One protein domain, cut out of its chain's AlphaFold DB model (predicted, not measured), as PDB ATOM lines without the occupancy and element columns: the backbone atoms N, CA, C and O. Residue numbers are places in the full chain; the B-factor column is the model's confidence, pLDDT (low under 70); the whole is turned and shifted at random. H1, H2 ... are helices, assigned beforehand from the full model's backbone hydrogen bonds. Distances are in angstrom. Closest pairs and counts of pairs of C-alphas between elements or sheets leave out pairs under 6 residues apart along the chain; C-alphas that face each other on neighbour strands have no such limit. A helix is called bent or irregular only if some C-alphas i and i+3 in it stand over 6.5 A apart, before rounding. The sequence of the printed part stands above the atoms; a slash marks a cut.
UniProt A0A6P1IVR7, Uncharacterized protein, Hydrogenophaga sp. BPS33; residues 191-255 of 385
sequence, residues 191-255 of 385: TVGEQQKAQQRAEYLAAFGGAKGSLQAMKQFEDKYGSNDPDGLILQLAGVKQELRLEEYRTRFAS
ATOM      1  N   THR A 191      56.349 201.040 132.760       92.31
ATOM      2  CA  THR A 191      55.193 200.136 132.813       92.31
ATOM      3  C   THR A 191      54.772 199.659 131.424       92.31
ATOM      4  O   THR A 191      54.550 198.468 131.236       92.31
ATOM      5  N   VAL A 192      54.699 200.548 130.430       88.94
ATOM      6  CA  VAL A 192      54.380 200.170 129.043       88.94
ATOM      7  C   VAL A 192      55.466 199.259 128.471       88.94
ATOM      8  O   VAL A 192      55.146 198.256 127.841       88.94
ATOM      9  N   GLY A 193      56.743 199.550 128.724       90.50
ATOM     10  CA  GLY A 193      57.855 198.702 128.300       90.50
ATOM     11  C   GLY A 193      57.828 197.316 128.949       90.50
ATOM     12  O   GLY A 193      58.058 196.315 128.274       90.50
ATOM     13  N   GLU A 194      57.506 197.228 130.239       92.88
ATOM     14  CA  GLU A 194      57.309 195.962 130.956       92.88
ATOM     15  C   GLU A 194      56.103 195.190 130.418       92.88
ATOM     16  O   GLU A 194      56.216 193.991 130.177       92.88
ATOM     17  N   GLN A 195      54.980 195.866 130.159       93.06
ATOM     18  CA  GLN A 195      53.793 195.262 129.551       93.06
ATOM     19  C   GLN A 195      54.084 194.731 128.146       93.06
ATOM     20  O   GLN A 195      53.715 193.602 127.839       93.06
ATOM     21  N   GLN A 196      54.797 195.492 127.312       92.25
ATOM     22  CA  GLN A 196      55.211 195.051 125.979       92.25
ATOM     23  C   GLN A 196      56.149 193.845 126.052       92.25
ATOM     24  O   GLN A 196      55.948 192.876 125.324       92.25
ATOM     25  N   LYS A 197      57.135 193.852 126.958       92.06
ATOM     26  CA  LYS A 197      58.013 192.692 127.187       92.06
ATOM     27  C   LYS A 197      57.229 191.476 127.677       92.06
ATOM     28  O   LYS A 197      57.465 190.368 127.201       92.06
ATOM     29  N   ALA A 198      56.289 191.668 128.602       93.88
ATOM     30  CA  ALA A 198      55.431 190.602 129.107       93.88
ATOM     31  C   ALA A 198      54.534 190.031 128.001       93.88
ATOM     32  O   ALA A 198      54.411 188.814 127.890       93.88
ATOM     33  N   GLN A 199      53.969 190.887 127.147       95.62
ATOM     34  CA  GLN A 199      53.181 190.476 125.991       95.62
ATOM     35  C   GLN A 199      54.033 189.711 124.971       95.62
ATOM     36  O   GLN A 199      53.656 188.612 124.579       95.62
ATOM     37  N   GLN A 200      55.206 190.230 124.598       93.94
ATOM     38  CA  GLN A 200      56.138 189.540 123.699       93.94
ATOM     39  C   GLN A 200      56.543 188.172 124.255       93.94
ATOM     40  O   GLN A 200      56.576 187.187 123.518       93.94
ATOM     41  N   ARG A 201      56.796 188.082 125.567       95.12
ATOM     42  CA  ARG A 201      57.080 186.807 126.232       95.12
ATOM     43  C   ARG A 201      55.874 185.866 126.207       95.12
ATOM     44  O   ARG A 201      56.049 184.680 125.950       95.12
ATOM     45  N   ALA A 202      54.659 186.365 126.432       96.12
ATOM     46  CA  ALA A 202      53.440 185.563 126.345       96.12
ATOM     47  C   ALA A 202      53.208 185.022 124.922       96.12
ATOM     48  O   ALA A 202      52.910 183.839 124.758       96.12
ATOM     49  N   GLU A 203      53.412 185.846 123.891       96.56
ATOM     50  CA  GLU A 203      53.341 185.440 122.482       96.56
ATOM     51  C   GLU A 203      54.412 184.397 122.129       96.56
ATOM     52  O   GLU A 203      54.129 183.422 121.430       96.56
ATOM     53  N   TYR A 204      55.632 184.566 122.641       96.88
ATOM     54  CA  TYR A 204      56.720 183.601 122.493       96.88
ATOM     55  C   TYR A 204      56.380 182.248 123.145       96.88
ATOM     56  O   TYR A 204      56.498 181.208 122.494       96.88
ATOM     57  N   LEU A 205      55.864 182.244 124.379       97.44
ATOM     58  CA  LEU A 205      55.441 181.021 125.073       97.44
ATOM     59  C   LEU A 205      54.263 180.329 124.373       97.44
ATOM     60  O   LEU A 205      54.250 179.103 124.253       97.44
ATOM     61  N   ALA A 206      53.293 181.097 123.875       97.75
ATOM     62  CA  ALA A 206      52.182 180.558 123.095       97.75
ATOM     63  C   ALA A 206      52.675 179.916 121.786       97.75
ATOM     64  O   ALA A 206      52.267 178.804 121.448       97.75
ATOM     65  N   ALA A 207      53.606 180.575 121.085       97.50
ATOM     66  CA  ALA A 207      54.221 180.037 119.876       97.50
ATOM     67  C   ALA A 207      55.007 178.744 120.158       97.50
ATOM     68  O   ALA A 207      54.899 177.793 119.386       97.50
ATOM     69  N   PHE A 208      55.728 178.666 121.281       97.94
ATOM     70  CA  PHE A 208      56.405 177.440 121.714       97.94
ATOM     71  C   PHE A 208      55.415 176.304 122.002       97.94
ATOM     72  O   PHE A 208      55.643 175.162 121.602       97.94
ATOM     73  N   GLY A 209      54.292 176.609 122.659       96.56
ATOM     74  CA  GLY A 209      53.210 175.649 122.882       96.56
ATOM     75  C   GLY A 209      52.674 175.063 121.572       96.56
ATOM     76  O   GLY A 209      52.547 173.846 121.455       96.56
ATOM     77  N   GLY A 210      52.436 175.911 120.566       96.38
ATOM     78  CA  GLY A 210      52.000 175.482 119.232       96.38
ATOM     79  C   GLY A 210      53.071 174.719 118.442       96.38
ATOM     80  O   GLY A 210      52.749 173.784 117.708       96.38
ATOM     81  N   ALA A 211      54.349 175.064 118.625       97.25
ATOM     82  CA  ALA A 211      55.469 174.433 117.932       97.25
ATOM     83  C   ALA A 211      55.552 172.922 118.188       97.25
ATOM     84  O   ALA A 211      55.881 172.163 117.283       97.25
ATOM     85  N   LYS A 212      55.190 172.463 119.392       96.12
ATOM     86  CA  LYS A 212      55.262 171.044 119.783       96.12
ATOM     87  C   LYS A 212      54.362 170.108 118.967       96.12
ATOM     88  O   LYS A 212      54.551 168.902 119.043       96.12
ATOM     89  N   GLY A 213      53.404 170.634 118.201       94.38
ATOM     90  CA  GLY A 213      52.433 169.822 117.463       94.38
ATOM     91  C   GLY A 213      52.924 169.233 116.135       94.38
ATOM     92  O   GLY A 213      52.284 168.325 115.620       94.38
ATOM     93  N   SER A 214      54.007 169.743 115.536       96.88
ATOM     94  CA  SER A 214      54.527 169.207 114.264       96.88
ATOM     95  C   SER A 214      55.966 169.644 113.985       96.88
ATOM     96  O   SER A 214      56.391 170.715 114.417       96.88
ATOM     97  N   LEU A 215      56.698 168.875 113.168       96.12
ATOM     98  CA  LEU A 215      58.053 169.249 112.740       96.12
ATOM     99  C   LEU A 215      58.087 170.583 111.976       96.12
ATOM    100  O   LEU A 215      59.039 171.353 112.113       96.12
ATOM    101  N   GLN A 216      57.045 170.879 111.193       96.88
ATOM    102  CA  GLN A 216      56.936 172.143 110.464       96.88
ATOM    103  C   GLN A 216      56.740 173.333 111.413       96.88
ATOM    104  O   GLN A 216      57.406 174.354 111.241       96.88
ATOM    105  N   ALA A 217      55.872 173.202 112.419       97.38
ATOM    106  CA  ALA A 217      55.657 174.253 113.413       97.38
ATOM    107  C   ALA A 217      56.919 174.495 114.260       97.38
ATOM    108  O   ALA A 217      57.270 175.649 114.512       97.38
ATOM    109  N   MET A 218      57.659 173.435 114.618       97.81
ATOM    110  CA  MET A 218      58.972 173.570 115.266       97.81
ATOM    111  C   MET A 218      59.956 174.353 114.407       97.81
ATOM    112  O   MET A 218      60.594 175.271 114.909       97.81
ATOM    113  N   LYS A 219      60.046 174.040 113.110       97.62
ATOM    114  CA  LYS A 219      60.932 174.766 112.197       97.62
ATOM    115  C   LYS A 219      60.568 176.251 112.110       97.62
ATOM    116  O   LYS A 219      61.448 177.093 112.194       97.62
ATOM    117  N   GLN A 220      59.282 176.587 112.002       97.69
ATOM    118  CA  GLN A 220      58.837 177.987 111.975       97.69
ATOM    119  C   GLN A 220      59.176 178.734 113.271       97.69
ATOM    120  O   GLN A 220      59.536 179.910 113.233       97.69
ATOM    121  N   PHE A 221      59.072 178.058 114.418       98.19
ATOM    122  CA  PHE A 221      59.472 178.615 115.707       98.19
ATOM    123  C   PHE A 221      60.992 178.835 115.787       98.19
ATOM    124  O   PHE A 221      61.421 179.926 116.160       98.19
ATOM    125  N   GLU A 222      61.789 177.840 115.380       97.75
ATOM    126  CA  GLU A 222      63.256 177.921 115.276       97.75
ATOM    127  C   GLU A 222      63.691 179.064 114.340       97.75
ATOM    128  O   GLU A 222      64.544 179.865 114.708       97.75
ATOM    129  N   ASP A 223      63.064 179.201 113.168       97.94
ATOM    130  CA  ASP A 223      63.376 180.251 112.191       97.94
ATOM    131  C   ASP A 223      63.028 181.653 112.731       97.94
ATOM    132  O   ASP A 223      63.783 182.608 112.533       97.94
ATOM    133  N   LYS A 224      61.896 181.793 113.438       97.75
ATOM    134  CA  LYS A 224      61.437 183.082 113.982       97.75
ATOM    135  C   LYS A 224      62.251 183.539 115.195       97.75
ATOM    136  O   LYS A 224      62.543 184.729 115.305       97.75
ATOM    137  N   TYR A 225      62.587 182.628 116.109       97.69
ATOM    138  CA  TYR A 225      63.197 182.963 117.404       97.69
ATOM    139  C   TYR A 225      64.646 182.480 117.557       97.69
ATOM    140  O   TYR A 225      65.258 182.724 118.590       97.69
ATOM    141  N   GLY A 226      65.244 181.859 116.539       97.06
ATOM    142  CA  GLY A 226      66.593 181.283 116.622       97.06
ATOM    143  C   GLY A 226      67.707 182.279 116.957       97.06
ATOM    144  O   GLY A 226      68.713 181.895 117.543       97.06
ATOM    145  N   SER A 227      67.528 183.561 116.627       96.06
ATOM    146  CA  SER A 227      68.474 184.629 116.988       96.06
ATOM    147  C   SER A 227      68.210 185.260 118.360       96.06
ATOM    148  O   SER A 227      69.057 185.991 118.867       96.06
ATOM    149  N   ASN A 228      67.048 184.994 118.959       95.25
ATOM    150  CA  ASN A 228      66.604 185.594 120.209       95.25
ATOM    151  C   ASN A 228      65.731 184.592 120.978       95.25
ATOM    152  O   ASN A 228      64.503 184.684 120.959       95.25
ATOM    153  N   ASP A 229      66.391 183.627 121.621       96.06
ATOM    154  CA  ASP A 229      65.776 182.587 122.451       96.06
ATOM    155  C   ASP A 229      65.950 182.933 123.945       96.06
ATOM    156  O   ASP A 229      66.871 182.426 124.591       96.06
ATOM    157  N   PRO A 230      65.127 183.842 124.508       92.81
ATOM    158  CA  PRO A 230      65.366 184.412 125.836       92.81
ATOM    159  C   PRO A 230      65.284 183.381 126.966       92.81
ATOM    160  O   PRO A 230      65.940 183.551 127.991       92.81
ATOM    161  N   ASP A 231      64.484 182.327 126.786       95.06
ATOM    162  CA  ASP A 231      64.226 181.295 127.794       95.06
ATOM    163  C   ASP A 231      64.906 179.945 127.443       95.06
ATOM    164  O   ASP A 231      64.732 178.959 128.162       95.06
ATOM    165  N   GLY A 232      65.679 179.866 126.350       95.94
ATOM    166  CA  GLY A 232      66.380 178.639 125.941       95.94
ATOM    167  C   GLY A 232      65.451 177.489 125.521       95.94
ATOM    168  O   GLY A 232      65.805 176.316 125.682       95.94
ATOM    169  N   LEU A 233      64.236 177.789 125.044       96.06
ATOM    170  CA  LEU A 233      63.218 176.768 124.768       96.06
ATOM    171  C   LEU A 233      63.492 175.985 123.484       96.06
ATOM    172  O   LEU A 233      62.998 174.863 123.350       96.06
ATOM    173  N   ILE A 234      64.296 176.514 122.556       96.56
ATOM    174  CA  ILE A 234      64.615 175.811 121.304       96.56
ATOM    175  C   ILE A 234      65.335 174.490 121.598       96.56
ATOM    176  O   ILE A 234      65.012 173.461 121.004       96.56
ATOM    177  N   LEU A 235      66.243 174.475 122.577       96.25
ATOM    178  CA  LEU A 235      66.947 173.254 122.984       96.25
ATOM    179  C   LEU A 235      65.993 172.182 123.531       96.25
ATOM    180  O   LEU A 235      66.234 170.989 123.350       96.25
ATOM    181  N   GLN A 236      64.880 172.589 124.145       95.69
ATOM    182  CA  GLN A 236      63.873 171.665 124.674       95.69
ATOM    183  C   GLN A 236      63.054 170.987 123.566       95.69
ATOM    184  O   GLN A 236      62.481 169.923 123.796       95.69
ATOM    185  N   LEU A 237      63.014 171.559 122.355       96.06
ATOM    186  CA  LEU A 237      62.341 170.937 121.212       96.06
ATOM    187  C   LEU A 237      63.094 169.719 120.677       96.06
ATOM    188  O   LEU A 237      62.479 168.910 119.994       96.06
ATOM    189  N   ALA A 238      64.382 169.538 120.992       94.81
ATOM    190  CA  ALA A 238      65.184 168.442 120.446       94.81
ATOM    191  C   ALA A 238      64.573 167.054 120.722       94.81
ATOM    192  O   ALA A 238      64.471 166.241 119.803       94.81
ATOM    193  N   GLY A 239      64.108 166.814 121.954       94.75
ATOM    194  CA  GLY A 239      63.456 165.554 122.332       94.75
ATOM    195  C   GLY A 239      62.141 165.335 121.581       94.75
ATOM    196  O   GLY A 239      61.959 164.308 120.934       94.75
ATOM    197  N   VAL A 240      61.269 166.347 121.569       95.62
ATOM    198  CA  VAL A 240      59.969 166.273 120.876       95.62
ATOM    199  C   VAL A 240      60.157 166.116 119.360       95.62
ATOM    200  O   VAL A 240      59.444 165.360 118.708       95.62
ATOM    201  N   LYS A 241      61.165 166.776 118.776       95.56
ATOM    202  CA  LYS A 241      61.531 166.657 117.357       95.56
ATOM    203  C   LYS A 241      61.972 165.237 117.018       95.56
ATOM    204  O   LYS A 241      61.623 164.728 115.957       95.56
ATOM    205  N   GLN A 242      62.729 164.594 117.906       94.38
ATOM    206  CA  GLN A 242      63.128 163.200 117.741       94.38
ATOM    207  C   GLN A 242      61.924 162.253 117.837       94.38
ATOM    208  O   GLN A 242      61.808 161.347 117.012       94.38
ATOM    209  N   GLU A 243      61.015 162.480 118.786       95.62
ATOM    210  CA  GLU A 243      59.780 161.696 118.930       95.62
ATOM    211  C   GLU A 243      58.888 161.801 117.689       95.62
ATOM    212  O   GLU A 243      58.520 160.775 117.118       95.62
ATOM    213  N   LEU A 244      58.622 163.020 117.208       95.31
ATOM    214  CA  LEU A 244      57.817 163.244 116.004       95.31
ATOM    215  C   LEU A 244      58.461 162.634 114.753       95.31
ATOM    216  O   LEU A 244      57.770 162.020 113.945       95.31
ATOM    217  N   ARG A 245      59.791 162.733 114.598       94.38
ATOM    218  CA  ARG A 245      60.506 162.052 113.500       94.38
ATOM    219  C   ARG A 245      60.341 160.540 113.572       94.38
ATOM    220  O   ARG A 245      60.148 159.898 112.544       94.38
ATOM    221  N   LEU A 246      60.414 159.963 114.771       95.62
ATOM    222  CA  LEU A 246      60.226 158.529 114.964       95.62
ATOM    223  C   LEU A 246      58.778 158.102 114.669       95.62
ATOM    224  O   LEU A 246      58.559 157.019 114.125       95.62
ATOM    225  N   GLU A 247      57.795 158.934 115.006       96.00
ATOM    226  CA  GLU A 247      56.387 158.706 114.677       96.00
ATOM    227  C   GLU A 247      56.124 158.781 113.167       96.00
ATOM    228  O   GLU A 247      55.526 157.856 112.612       96.00
ATOM    229  N   GLU A 248      56.621 159.814 112.478       95.25
ATOM    230  CA  GLU A 248      56.548 159.926 111.013       95.25
ATOM    231  C   GLU A 248      57.227 158.730 110.333       95.25
ATOM    232  O   GLU A 248      56.665 158.130 109.414       95.25
ATOM    233  N   TYR A 249      58.399 158.329 110.828       96.00
ATOM    234  CA  TYR A 249      59.129 157.152 110.368       96.00
ATOM    235  C   TYR A 249      58.290 155.870 110.493       96.00
ATOM    236  O   TYR A 249      58.140 155.123 109.523       96.00
ATOM    237  N   ARG A 250      57.697 155.621 111.670       96.88
ATOM    238  CA  ARG A 250      56.848 154.441 111.926       96.88
ATOM    239  C   ARG A 250      55.590 154.451 111.069       96.88
ATOM    240  O   ARG A 250      55.237 153.421 110.498       96.88
ATOM    241  N   THR A 251      54.938 155.605 110.967       96.81
ATOM    242  CA  THR A 251      53.731 155.792 110.158       96.81
ATOM    243  C   THR A 251      54.025 155.509 108.693       96.81
ATOM    244  O   THR A 251      53.309 154.738 108.058       96.81
ATOM    245  N   ARG A 252      55.127 156.062 108.175       96.69
ATOM    246  CA  ARG A 252      55.548 155.853 106.792       96.69
ATOM    247  C   ARG A 252      55.891 154.397 106.517       96.69
ATOM    248  O   ARG A 252      55.486 153.895 105.477       96.69
ATOM    249  N   PHE A 253      56.581 153.718 107.436       98.00
ATOM    250  CA  PHE A 253      56.851 152.284 107.316       98.00
ATOM    251  C   PHE A 253      55.550 151.466 107.231       98.00
ATOM    252  O   PHE A 253      55.404 150.626 106.348       98.00
ATOM    253  N   ALA A 254      54.585 151.745 108.113       97.69
ATOM    254  CA  ALA A 254      53.309 151.029 108.171       97.69
ATOM    255  C   ALA A 254      52.391 151.295 106.964       97.69
ATOM    256  O   ALA A 254      51.516 150.482 106.669       97.69
ATOM    257  N   SER A 255      52.553 152.431 106.278       97.44
ATOM    258  CA  SER A 255      51.680 152.828 105.169       97.44
ATOM    259  C   SER A 255      52.127 152.332 103.794       97.44
ATOM    260  O   SER A 255      51.352 152.460 102.847       97.44
TER     261      SER A 255
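What this domain is: This is residues 191 to 255 of the 385 residues of an uncharacterized protein of Hydrogenophaga sp. BPS33 (UniProt A0A6P1IVR7). Two long helices, H1 and H3, run the same way and are staggered along a rod, with short H2 folded back between them; residues 191 to 200 and 249 to 255 stick out at opposite ends. The 65 printed residues hold H1, H2 and H3 in that order, all helix, with no named strand. The whole is loose, radius of gyration of the C-alphas 14.8 A, spanning 55 by 16 by 15 A.

Where its parts are: H1, residues 191 to 211, starts at C-alpha (55.193, 200.136, 132.813) and measures 29.7 A. H2 is residues 215 to 225, 15.4 A. H3, residues 233 to 255, measures 33.0 A, ending at C-alpha (51.680, 152.828, 105.169). It has a kink of 33 degrees near residue 240 and is only just irregular: C-alphas 236 and 239 are 6.6 A apart.

How they stand to each other: The three form an up-and-down bundle, each running against the one before. H1, with residues 207 to 211 alone, touches H2 in a hairpin, at a shallow tilt of 23 degrees; closest C-alphas Ala 211 and Met 218, 4.5 A. H2 and H3, also a hairpin, touch at 21 degrees; closest C-alphas Leu 215 and Lys 241, 6.3 A. H1 and H3 are close but not clearly touching; closest C-alphas Phe 208 and Leu 233, 7.5 A. Every O i to N i+4 pair is within hydrogen-bond range in H1 and H2, 16 of 19 in H3.

The domain as a whole: The C-alphas farthest apart, Thr 191 and Ala 254, are 55.0 A apart. The printed part has no cut and no long link; no printed residue is under 70 in pLDDT.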